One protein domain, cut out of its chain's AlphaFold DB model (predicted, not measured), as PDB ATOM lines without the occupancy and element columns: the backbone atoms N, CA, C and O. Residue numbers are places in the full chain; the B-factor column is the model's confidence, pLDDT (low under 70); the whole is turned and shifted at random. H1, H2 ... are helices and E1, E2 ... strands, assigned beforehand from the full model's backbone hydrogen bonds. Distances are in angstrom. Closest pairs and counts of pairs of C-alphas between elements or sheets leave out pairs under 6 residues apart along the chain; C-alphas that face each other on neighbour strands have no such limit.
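AT A GLANCE: This is residues 4 to 50 and 65 to 89 of the 90 residues of a protein of Candidatus Methanomethylophilus sp. 1R26 (UniProt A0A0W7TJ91). A small two-strand hairpin, E1 and E2, packs on H2, the helix in the middle; the longest helix, H3, packs on another side of H2, and H1 lies near H2. The printed part has 72 residues, mostly helix, in the order H1, E1, E2, H2, H3, with E1 and E2 antiparallel. It is compact, radius of gyration of the C-alphas 12.8 A, spanning 32 by 32 by 29 A.

IN THESE COORDINATES: Find E1 at residues 17 to 20 and E2 at 27 to 30. H2, residues 35 to 48, runs 19.9 A; H3, residues 71 to 88, runs 25.7 A to C-alpha 88 at (-32.886, -65.640, -23.490). H1, residues 4 to 11, begins at C-alpha 4 (-34.925, -38.809, -30.237).

HOW THE PARTS SIT: Across the hairpin, N 18 and O 29 are 2.8 A apart, within hydrogen-bond range. The closest C-alphas of E2 and H2, Ala 30 and Leu 42, are 5.1 A apart. H2, with residues 39 to 43 alone, touches H3; closest C-alphas Ala 43 and Cys 79, 6.3 A; steep tilt, 39 degrees, the same way. H1 is close but not clearly touching H2: C-alphas Ile 5 and Glu 37, 7.7 A. H3 is apart from both strands. Every O i to N i+4 pair is within range in H2, 3 of 4 in H1, 13 of 14 in H3.

THE WHOLE: Residues 51 to 64 are not printed, a 22.7 A gap between C-alphas 50 and 65. pLDDT is under 70 in residues 4 to 15, 21 to 26 and 85 to 89.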
ATOM      1  N   ASP A   4     -35.773 -39.868 -29.690       40.03
ATOM      2  CA  ASP A   4     -34.925 -38.809 -30.237       40.03
ATOM      3  C   ASP A   4     -33.419 -39.111 -30.114       40.03
ATOM      4  O   ASP A   4     -32.654 -38.699 -30.982       40.03
ATOM      5  N   ILE A   5     -32.984 -39.904 -29.123       49.94
ATOM      6  CA  ILE A   5     -31.563 -40.286 -28.948       49.94
ATOM      7  C   ILE A   5     -31.035 -41.085 -30.155       49.94
ATOM      8  O   ILE A   5     -29.945 -40.815 -30.653       49.94
ATOM      9  N   TYR A   6     -31.829 -42.013 -30.698       45.97
ATOM     10  CA  TYR A   6     -31.402 -42.843 -31.835       45.97
ATOM     11  C   TYR A   6     -31.464 -42.120 -33.188       45.97
ATOM     12  O   TYR A   6     -30.787 -42.530 -34.127       45.97
ATOM     13  N   LEU A   7     -32.281 -41.068 -33.307       42.59
ATOM     14  CA  LEU A   7     -32.416 -40.287 -34.542       42.59
ATOM     15  C   LEU A   7     -31.374 -39.177 -34.629       42.59
ATOM     16  O   LEU A   7     -30.884 -38.870 -35.716       42.59
ATOM     17  N   LEU A   8     -31.004 -38.602 -33.488       40.50
ATOM     18  CA  LEU A   8     -29.976 -37.584 -33.436       40.50
ATOM     19  C   LEU A   8     -28.611 -38.199 -33.836       40.50
ATOM     20  O   LEU A   8     -27.948 -37.654 -34.717       40.50
ATOM     21  N   GLY A   9     -28.263 -39.399 -33.355       41.78
ATOM     22  CA  GLY A   9     -26.998 -40.077 -33.688       41.78
ATOM     23  C   GLY A   9     -26.769 -40.452 -35.162       41.78
ATOM     24  O   GLY A   9     -25.655 -40.836 -35.497       41.78
ATOM     25  N   ASP A  10     -27.800 -40.445 -36.021       48.28
ATOM     26  CA  ASP A  10     -27.660 -40.662 -37.483       48.28
ATOM     27  C   ASP A  10     -27.630 -39.328 -38.263       48.28
ATOM     28  O   ASP A  10     -27.193 -39.292 -39.412       48.28
ATOM     29  N   ALA A  11     -28.097 -38.222 -37.665       41.75
ATOM     30  CA  ALA A  11     -28.290 -36.936 -38.346       41.75
ATOM     31  C   ALA A  11     -27.057 -36.017 -38.304       41.75
ATOM     32  O   ALA A  11     -26.887 -35.154 -39.167       41.75
ATOM     33  N   TYR A  12     -26.173 -36.200 -37.329       41.22
ATOM     34  CA  TYR A  12     -24.853 -35.583 -37.290       41.22
ATOM     35  C   TYR A  12     -23.830 -36.692 -37.497       41.22
ATOM     36  O   TYR A  12     -23.850 -37.676 -36.773       41.22
ATOM     37  N   GLY A  13     -22.947 -36.560 -38.490       41.59
ATOM     38  CA  GLY A  13     -21.928 -37.555 -38.865       41.59
ATOM     39  C   GLY A  13     -20.840 -37.820 -37.812       41.59
ATOM     40  O   GLY A  13     -19.666 -37.945 -38.151       41.59
ATOM     41  N   MET A  14     -21.205 -37.878 -36.535       48.47
ATOM     42  CA  MET A  14     -20.379 -38.359 -35.448       48.47
ATOM     43  C   MET A  14     -20.347 -39.879 -35.542       48.47
ATOM     44  O   MET A  14     -21.372 -40.542 -35.401       48.47
ATOM     45  N   GLN A  15     -19.167 -40.443 -35.792       57.81
ATOM     46  CA  GLN A  15     -18.973 -41.885 -35.664       57.81
ATOM     47  C   GLN A  15     -19.391 -42.305 -34.249       57.81
ATOM     48  O   GLN A  15     -18.754 -41.910 -33.270       57.81
ATOM     49  N   ARG A  16     -20.495 -43.058 -34.152       70.12
ATOM     50  CA  ARG A  16     -21.101 -43.506 -32.884       70.12
ATOM     51  C   ARG A  16     -20.106 -44.307 -32.047       70.12
ATOM     52  O   ARG A  16     -20.048 -44.181 -30.825       70.12
ATOM     53  N   TYR A  17     -19.291 -45.098 -32.729       75.75
ATOM     54  CA  TYR A  17     -18.214 -45.861 -32.142       75.75
ATOM     55  C   TYR A  17     -17.108 -46.095 -33.175       75.75
ATOM     56  O   TYR A  17     -17.329 -45.997 -34.381       75.75
ATOM     57  N   GLU A  18     -15.917 -46.398 -32.682       79.75
ATOM     58  CA  GLU A  18     -14.734 -46.738 -33.464       79.75
ATOM     59  C   GLU A  18     -14.202 -48.079 -32.966       79.75
ATOM     60  O   GLU A  18     -14.028 -48.269 -31.760       79.75
ATOM     61  N   VAL A  19     -13.956 -49.006 -33.889       76.75
ATOM     62  CA  VAL A  19     -13.309 -50.282 -33.576       76.75
ATOM     63  C   VAL A  19     -11.807 -50.081 -33.697       76.75
ATOM     64  O   VAL A  19     -11.300 -49.701 -34.751       76.75
ATOM     65  N   LEU A  20     -11.102 -50.299 -32.595       74.50
ATOM     66  CA  LEU A  20      -9.653 -50.274 -32.533       74.50
ATOM     67  C   LEU A  20      -9.150 -51.701 -32.732       74.50
ATOM     68  O   LEU A  20      -9.594 -52.628 -32.052       74.50
ATOM     69  N   ASP A  21      -8.236 -51.858 -33.682       61.78
ATOM     70  CA  ASP A  21      -7.698 -53.159 -34.052       61.78
ATOM     71  C   ASP A  21      -6.796 -53.674 -32.921       61.78
ATOM     72  O   ASP A  21      -5.766 -53.072 -32.598       61.78
ATOM     73  N   HIS A  22      -7.208 -54.765 -32.279       69.94
ATOM     74  CA  HIS A  22      -6.437 -55.432 -31.240       69.94
ATOM     75  C   HIS A  22      -6.361 -56.924 -31.573       69.94
ATOM     76  O   HIS A  22      -7.337 -57.581 -31.907       69.94
ATOM     77  N   THR A  23      -5.151 -57.470 -31.495       47.00
ATOM     78  CA  THR A  23      -4.737 -58.795 -31.991       47.00
ATOM     79  C   THR A  23      -5.429 -60.035 -31.397       47.00
ATOM     80  O   THR A  23      -5.045 -61.146 -31.756       47.00
ATOM     81  N   ALA A  24      -6.426 -59.897 -30.521       56.19
ATOM     82  CA  ALA A  24      -7.150 -61.035 -29.939       56.19
ATOM     83  C   ALA A  24      -8.558 -60.665 -29.451       56.19
ATOM     84  O   ALA A  24      -9.471 -61.483 -29.542       56.19
ATOM     85  N   ASP A  25      -8.728 -59.432 -28.975       68.25
ATOM     86  CA  ASP A  25      -9.984 -58.906 -28.456       68.25
ATOM     87  C   ASP A  25     -10.489 -57.753 -29.317       68.25
ATOM     88  O   ASP A  25      -9.742 -57.111 -30.051       68.25
ATOM     89  N   LEU A  26     -11.775 -57.462 -29.198       67.44
ATOM     90  CA  LEU A  26     -12.375 -56.322 -29.858       67.44
ATOM     91  C   LEU A  26     -12.367 -55.120 -28.908       67.44
ATOM     92  O   LEU A  26     -13.012 -55.146 -27.859       67.44
ATOM     93  N   MET A  27     -11.672 -54.048 -29.286       78.12
ATOM     94  CA  MET A  27     -11.695 -52.795 -28.537       78.12
ATOM     95  C   MET A  27     -12.626 -51.792 -29.225       78.12
ATOM     96  O   MET A  27     -12.395 -51.403 -30.365       78.12
ATOM     97  N   ILE A  28     -13.675 -51.351 -28.526       81.38
ATOM     98  CA  ILE A  28     -14.629 -50.353 -29.029       81.38
ATOM     99  C   ILE A  28     -14.458 -49.052 -28.252       81.38
ATOM    100  O   ILE A  28     -14.541 -49.029 -27.025       81.38
ATOM    101  N   ARG A  29     -14.297 -47.944 -28.974       81.69
ATOM    102  CA  ARG A  29     -14.369 -46.590 -28.429       81.69
ATOM    103  C   ARG A  29     -15.688 -45.946 -28.839       81.69
ATOM    104  O   ARG A  29     -15.838 -45.542 -29.986       81.69
ATOM    105  N   ALA A  30     -16.628 -45.828 -27.906       83.12
ATOM    106  CA  ALA A  30     -17.888 -45.118 -28.117       83.12
ATOM    107  C   ALA A  30     -17.770 -43.634 -27.741       83.12
ATOM    108  O   ALA A  30     -16.967 -43.259 -26.881       83.12
ATOM    109  N   ARG A  31     -18.567 -42.785 -28.392       78.38
ATOM    110  CA  ARG A  31     -18.698 -41.357 -28.065       78.38
ATOM    111  C   ARG A  31     -20.169 -41.022 -27.852       78.38
ATOM    112  O   ARG A  31     -21.026 -41.615 -28.493       78.38
ATOM    113  N   GLY A  32     -20.444 -40.061 -26.986       79.12
ATOM    114  CA  GLY A  32     -21.788 -39.602 -26.649       79.12
ATOM    115  C   GLY A  32     -21.713 -38.269 -25.914       79.12
ATOM    116  O   GLY A  32     -20.639 -37.866 -25.459       79.12
ATOM    117  N   ASN A  33     -22.837 -37.567 -25.842       78.56
ATOM    118  CA  ASN A  33     -22.963 -36.297 -25.132       78.56
ATOM    119  C   ASN A  33     -23.129 -36.511 -23.619       78.56
ATOM    120  O   ASN A  33     -22.752 -35.646 -22.829       78.56
ATOM    121  N   ASP A  34     -23.649 -37.671 -23.220       80.88
ATOM    122  CA  ASP A  34     -23.775 -38.123 -21.838       80.88
ATOM    123  C   ASP A  34     -23.249 -39.560 -21.661       80.88
ATOM    124  O   ASP A  34     -23.020 -40.290 -22.629       80.88
ATOM    125  N   MET A  35     -23.035 -39.981 -20.408       79.00
ATOM    126  CA  MET A  35     -22.561 -41.343 -20.128       79.00
ATOM    127  C   MET A  35     -23.548 -42.420 -20.599       79.00
ATOM    128  O   MET A  35     -23.110 -43.471 -21.060       79.00
ATOM    129  N   GLY A  36     -24.857 -42.167 -20.521       78.44
ATOM    130  CA  GLY A  36     -25.880 -43.097 -20.995       78.44
ATOM    131  C   GLY A  36     -25.820 -43.282 -22.510       78.44
ATOM    132  O   GLY A  36     -25.834 -44.417 -22.987       78.44
ATOM    133  N   GLU A  37     -25.657 -42.195 -23.266       79.81
ATOM    134  CA  GLU A  37     -25.443 -42.249 -24.716       79.81
ATOM    135  C   GLU A  37     -24.136 -42.974 -25.077       79.81
ATOM    136  O   GLU A  37     -24.127 -43.808 -25.984       79.81
ATOM    137  N   CYS A  38     -23.048 -42.748 -24.331       83.19
ATOM    138  CA  CYS A  38     -21.809 -43.517 -24.497       83.19
ATOM    139  C   CYS A  38     -22.036 -45.025 -24.305       83.19
ATOM    140  O   CYS A  38     -21.550 -45.821 -25.110       83.19
ATOM    141  N   TYR A  39     -22.787 -45.430 -23.277       81.62
ATOM    142  CA  TYR A  39     -23.094 -46.840 -23.024       81.62
ATOM    143  C   TYR A  39     -23.987 -47.445 -24.109       81.62
ATOM    144  O   TYR A  39     -23.716 -48.553 -24.572       81.62
ATOM    145  N   ALA A  40     -24.999 -46.709 -24.572       81.44
ATOM    146  CA  ALA A  40     -25.861 -47.144 -25.667       81.44
ATOM    147  C   ALA A  40     -25.069 -47.345 -26.971       81.44
ATOM    148  O   ALA A  40     -25.219 -48.370 -27.639       81.44
ATOM    149  N   ASN A  41     -24.174 -46.410 -27.301       84.12
ATOM    150  CA  ASN A  41     -23.329 -46.495 -28.490       84.12
ATOM    151  C   ASN A  41     -22.287 -47.621 -28.389       84.12
ATOM    152  O   ASN A  41     -21.993 -48.273 -29.393       84.12
ATOM    153  N   LEU A  42     -21.776 -47.911 -27.188       84.62
ATOM    154  CA  LEU A  42     -20.881 -49.046 -26.955       84.62
ATOM    155  C   LEU A  42     -21.611 -50.381 -27.123       84.62
ATOM    156  O   LEU A  42     -21.117 -51.262 -27.826       84.62
ATOM    157  N   ALA A  43     -22.808 -50.515 -26.542       82.19
ATOM    158  CA  ALA A  43     -23.646 -51.693 -26.735       82.19
ATOM    159  C   ALA A  43     -23.973 -51.897 -28.222       82.19
ATOM    160  O   ALA A  43     -23.869 -53.015 -28.722       82.19
ATOM    161  N   TYR A  44     -24.293 -50.823 -28.950       81.12
ATOM    162  CA  TYR A  44     -24.540 -50.876 -30.391       81.12
ATOM    163  C   TYR A  44     -23.326 -51.395 -31.174       81.12
ATOM    164  O   TYR A  44     -23.470 -52.342 -31.946       81.12
ATOM    165  N   GLY A  45     -22.129 -50.848 -30.928       82.38
ATOM    166  CA  GLY A  45     -20.895 -51.334 -31.554       82.38
ATOM    167  C   GLY A  45     -20.606 -52.799 -31.221       82.38
ATOM    168  O   GLY A  45     -20.187 -53.565 -32.081       82.38
ATOM    169  N   MET A  46     -20.918 -53.232 -29.999       82.12
ATOM    170  CA  MET A  46     -20.792 -54.633 -29.610       82.12
ATOM    171  C   MET A  46     -21.753 -55.539 -30.403       82.12
ATOM    172  O   MET A  46     -21.360 -56.624 -30.831       82.12
ATOM    173  N   PHE A  47     -23.009 -55.124 -30.616       81.00
ATOM    174  CA  PHE A  47     -23.955 -55.883 -31.442       81.00
ATOM    175  C   PHE A  47     -23.522 -55.947 -32.905       81.00
ATOM    176  O   PHE A  47     -23.619 -57.024 -33.488       81.00
ATOM    177  N   ASP A  48     -23.005 -54.849 -33.456       83.25
ATOM    178  CA  ASP A  48     -22.537 -54.773 -34.844       83.25
ATOM    179  C   ASP A  48     -21.414 -55.773 -35.146       83.25
ATOM    180  O   ASP A  48     -21.391 -56.414 -36.192       83.25
ATOM    181  N   GLN A  49     -20.524 -56.000 -34.179       81.31
ATOM    182  CA  GLN A  49     -19.441 -56.977 -34.319       81.31
ATOM    183  C   GLN A  49     -19.897 -58.430 -34.161       81.31
ATOM    184  O   GLN A  49     -19.156 -59.355 -34.483       81.31
ATOM    185  N   MET A  50     -21.115 -58.653 -33.667       80.06
ATOM    186  CA  MET A  50     -21.670 -59.992 -33.508       80.06
ATOM    187  C   MET A  50     -22.671 -60.368 -34.603       80.06
ATOM    188  O   MET A  50     -22.787 -61.546 -34.933       80.06
ATOM    189  N   GLU A  65     -32.720 -51.222 -16.796       77.62
ATOM    190  CA  GLU A  65     -32.117 -50.435 -15.727       77.62
ATOM    191  C   GLU A  65     -30.847 -51.129 -15.258       77.62
ATOM    192  O   GLU A  65     -30.819 -52.344 -15.042       77.62
ATOM    193  N   VAL A  66     -29.784 -50.345 -15.128       75.06
ATOM    194  CA  VAL A  66     -28.468 -50.837 -14.753       75.06
ATOM    195  C   VAL A  66     -27.936 -49.944 -13.648       75.06
ATOM    196  O   VAL A  66     -27.906 -48.724 -13.795       75.06
ATOM    197  N   SER A  67     -27.501 -50.555 -12.555       76.31
ATOM    198  CA  SER A  67     -26.740 -49.890 -11.504       76.31
ATOM    199  C   SER A  67     -25.384 -50.573 -11.341       76.31
ATOM    200  O   SER A  67     -25.239 -51.773 -11.588       76.31
ATOM    201  N   GLY A  68     -24.391 -49.782 -10.955       79.38
ATOM    202  CA  GLY A  68     -23.046 -50.215 -10.596       79.38
ATOM    203  C   GLY A  68     -22.522 -49.305  -9.491       79.38
ATOM    204  O   GLY A  68     -23.032 -48.193  -9.327       79.38
ATOM    205  N   GLU A  69     -21.563 -49.791  -8.709       82.25
ATOM    206  CA  GLU A  69     -20.926 -48.982  -7.662       82.25
ATOM    207  C   GLU A  69     -20.010 -47.916  -8.286       82.25
ATOM    208  O   GLU A  69     -19.972 -46.787  -7.801       82.25
ATOM    209  N   ASP A  70     -19.409 -48.243  -9.436       87.06
ATOM    210  CA  ASP A  70     -18.568 -47.369 -10.253       87.06
ATOM    211  C   ASP A  70     -19.030 -47.328 -11.733       87.06
ATOM    212  O   ASP A  70     -19.795 -48.197 -12.179       87.06
ATOM    213  N   PRO A  71     -18.595 -46.333 -12.537       80.75
ATOM    214  CA  PRO A  71     -18.928 -46.246 -13.964       80.75
ATOM    215  C   PRO A  71     -18.562 -47.508 -14.759       80.75
ATOM    216  O   PRO A  71     -19.312 -47.933 -15.638       80.75
ATOM    217  N   GLU A  72     -17.437 -48.136 -14.429       83.62
ATOM    218  CA  GLU A  72     -16.963 -49.383 -15.025       83.62
ATOM    219  C   GLU A  72     -17.899 -50.557 -14.711       83.62
ATOM    220  O   GLU A  72     -18.203 -51.361 -15.596       83.62
ATOM    221  N   ASP A  73     -18.421 -50.620 -13.486       84.12
ATOM    222  CA  ASP A  73     -19.398 -51.632 -13.083       84.12
ATOM    223  C   ASP A  73     -20.746 -51.411 -13.768       84.12
ATOM    224  O   ASP A  73     -21.377 -52.367 -14.225       84.12
ATOM    225  N   ALA A  74     -21.179 -50.153 -13.893       83.69
ATOM    226  CA  ALA A  74     -22.389 -49.810 -14.631       83.69
ATOM    227  C   ALA A  74     -22.259 -50.206 -16.112       83.69
ATOM    228  O   ALA A  74     -23.192 -50.773 -16.687       83.69
ATOM    229  N   LEU A  75     -21.087 -49.992 -16.715       82.94
ATOM    230  CA  LEU A  75     -20.788 -50.436 -18.074       82.94
ATOM    231  C   LEU A  75     -20.811 -51.966 -18.187       82.94
ATOM    232  O   LEU A  75     -21.456 -52.511 -19.087       82.94
ATOM    233  N   TYR A  76     -20.134 -52.669 -17.278       83.31
ATOM    234  CA  TYR A  76     -20.083 -54.130 -17.276       83.31
ATOM    235  C   TYR A  76     -21.478 -54.740 -17.107       83.31
ATOM    236  O   TYR A  76     -21.870 -55.641 -17.852       83.31
ATOM    237  N   SER A  77     -22.258 -54.210 -16.167       83.19
ATOM    238  CA  SER A  77     -23.630 -54.630 -15.898       83.19
ATOM    239  C   SER A  77     -24.550 -54.354 -17.099       83.19
ATOM    240  O   SER A  77     -25.352 -55.214 -17.479       83.19
ATOM    241  N   SER A  78     -24.360 -53.221 -17.785       79.88
ATOM    242  CA  SER A  78     -25.106 -52.860 -18.999       79.88
ATOM    243  C   SER A  78     -24.815 -53.839 -20.136       79.88
ATOM    244  O   SER A  78     -25.726 -54.442 -20.712       79.88
ATOM    245  N   CYS A  79     -23.530 -54.094 -20.380       80.69
ATOM    246  CA  CYS A  79     -23.051 -55.031 -21.386       80.69
ATOM    247  C   CYS A  79     -23.553 -56.463 -21.119       80.69
ATOM    248  O   CYS A  79     -24.093 -57.132 -22.007       80.69
ATOM    249  N   ARG A  80     -23.474 -56.913 -19.859       81.00
ATOM    250  CA  ARG A  80     -23.979 -58.219 -19.415       81.00
ATOM    251  C   ARG A  80     -25.478 -58.365 -19.658       81.00
ATOM    252  O   ARG A  80     -25.909 -59.404 -20.161       81.00
ATOM    253  N   SER A  81     -26.263 -57.349 -19.307       79.94
ATOM    254  CA  SER A  81     -27.711 -57.366 -19.516       79.94
ATOM    255  C   SER A  81     -28.050 -57.496 -21.003       79.94
ATOM    256  O   SER A  81     -28.794 -58.401 -21.388       79.94
ATOM    257  N   CYS A  82     -27.414 -56.695 -21.867       75.56
ATOM    258  CA  CYS A  82     -27.576 -56.784 -23.322       75.56
ATOM    259  C   CYS A  82     -27.223 -58.171 -23.894       75.56
ATOM    260  O   CYS A  82     -27.949 -58.682 -24.748       75.56
ATOM    261  N   CYS A  83     -26.151 -58.810 -23.422       74.00
ATOM    262  CA  CYS A  83     -25.792 -60.167 -23.851       74.00
ATOM    263  C   CYS A  83     -26.793 -61.227 -23.363       74.00
ATOM    264  O   CYS A  83     -27.164 -62.115 -24.132       74.00
ATOM    265  N   SER A  84     -27.283 -61.107 -22.124       73.75
ATOM    266  CA  SER A  84     -28.290 -62.020 -21.564       73.75
ATOM    267  C   SER A  84     -29.587 -62.026 -22.377       73.75
ATOM    268  O   SER A  84     -30.214 -63.077 -22.524       73.75
ATOM    269  N   TRP A  85     -29.990 -60.876 -22.922       66.44
ATOM    270  CA  TRP A  85     -31.166 -60.776 -23.793       66.44
ATOM    271  C   TRP A  85     -31.054 -61.672 -25.019       66.44
ATOM    272  O   TRP A  85     -32.003 -62.377 -25.373       66.44
ATOM    273  N   ARG A  86     -29.880 -61.688 -25.652       62.16
ATOM    274  CA  ARG A  86     -29.686 -62.478 -26.865       62.16
ATOM    275  C   ARG A  86     -29.787 -63.978 -26.591       62.16
ATOM    276  O   ARG A  86     -30.358 -64.698 -27.400       62.16
ATOM    277  N   THR A  87     -29.292 -64.444 -25.445       57.97
ATOM    278  CA  THR A  87     -29.377 -65.863 -25.061       57.97
ATOM    279  C   THR A  87     -30.757 -66.280 -24.559       57.97
ATOM    280  O   THR A  87     -31.115 -67.442 -24.687       57.97
ATOM    281  N   ALA A  88     -31.543 -65.353 -24.002       52.72
ATOM    282  CA  ALA A  88     -32.886 -65.640 -23.490       52.72
ATOM    283  C   ALA A  88     -33.964 -65.753 -24.587       52.72
ATOM    284  O   ALA A  88     -35.097 -66.115 -24.285       52.72
ATOM    285  N   THR A  89     -33.625 -65.441 -25.842       47.47
ATOM    286  CA  THR A  89     -34.549 -65.474 -26.992       47.47
ATOM    287  C   THR A  89     -34.293 -66.690 -27.905       47.47
ATOM    288  O   THR A  89     -34.563 -66.627 -29.103       47.47
TER     289      THR A  89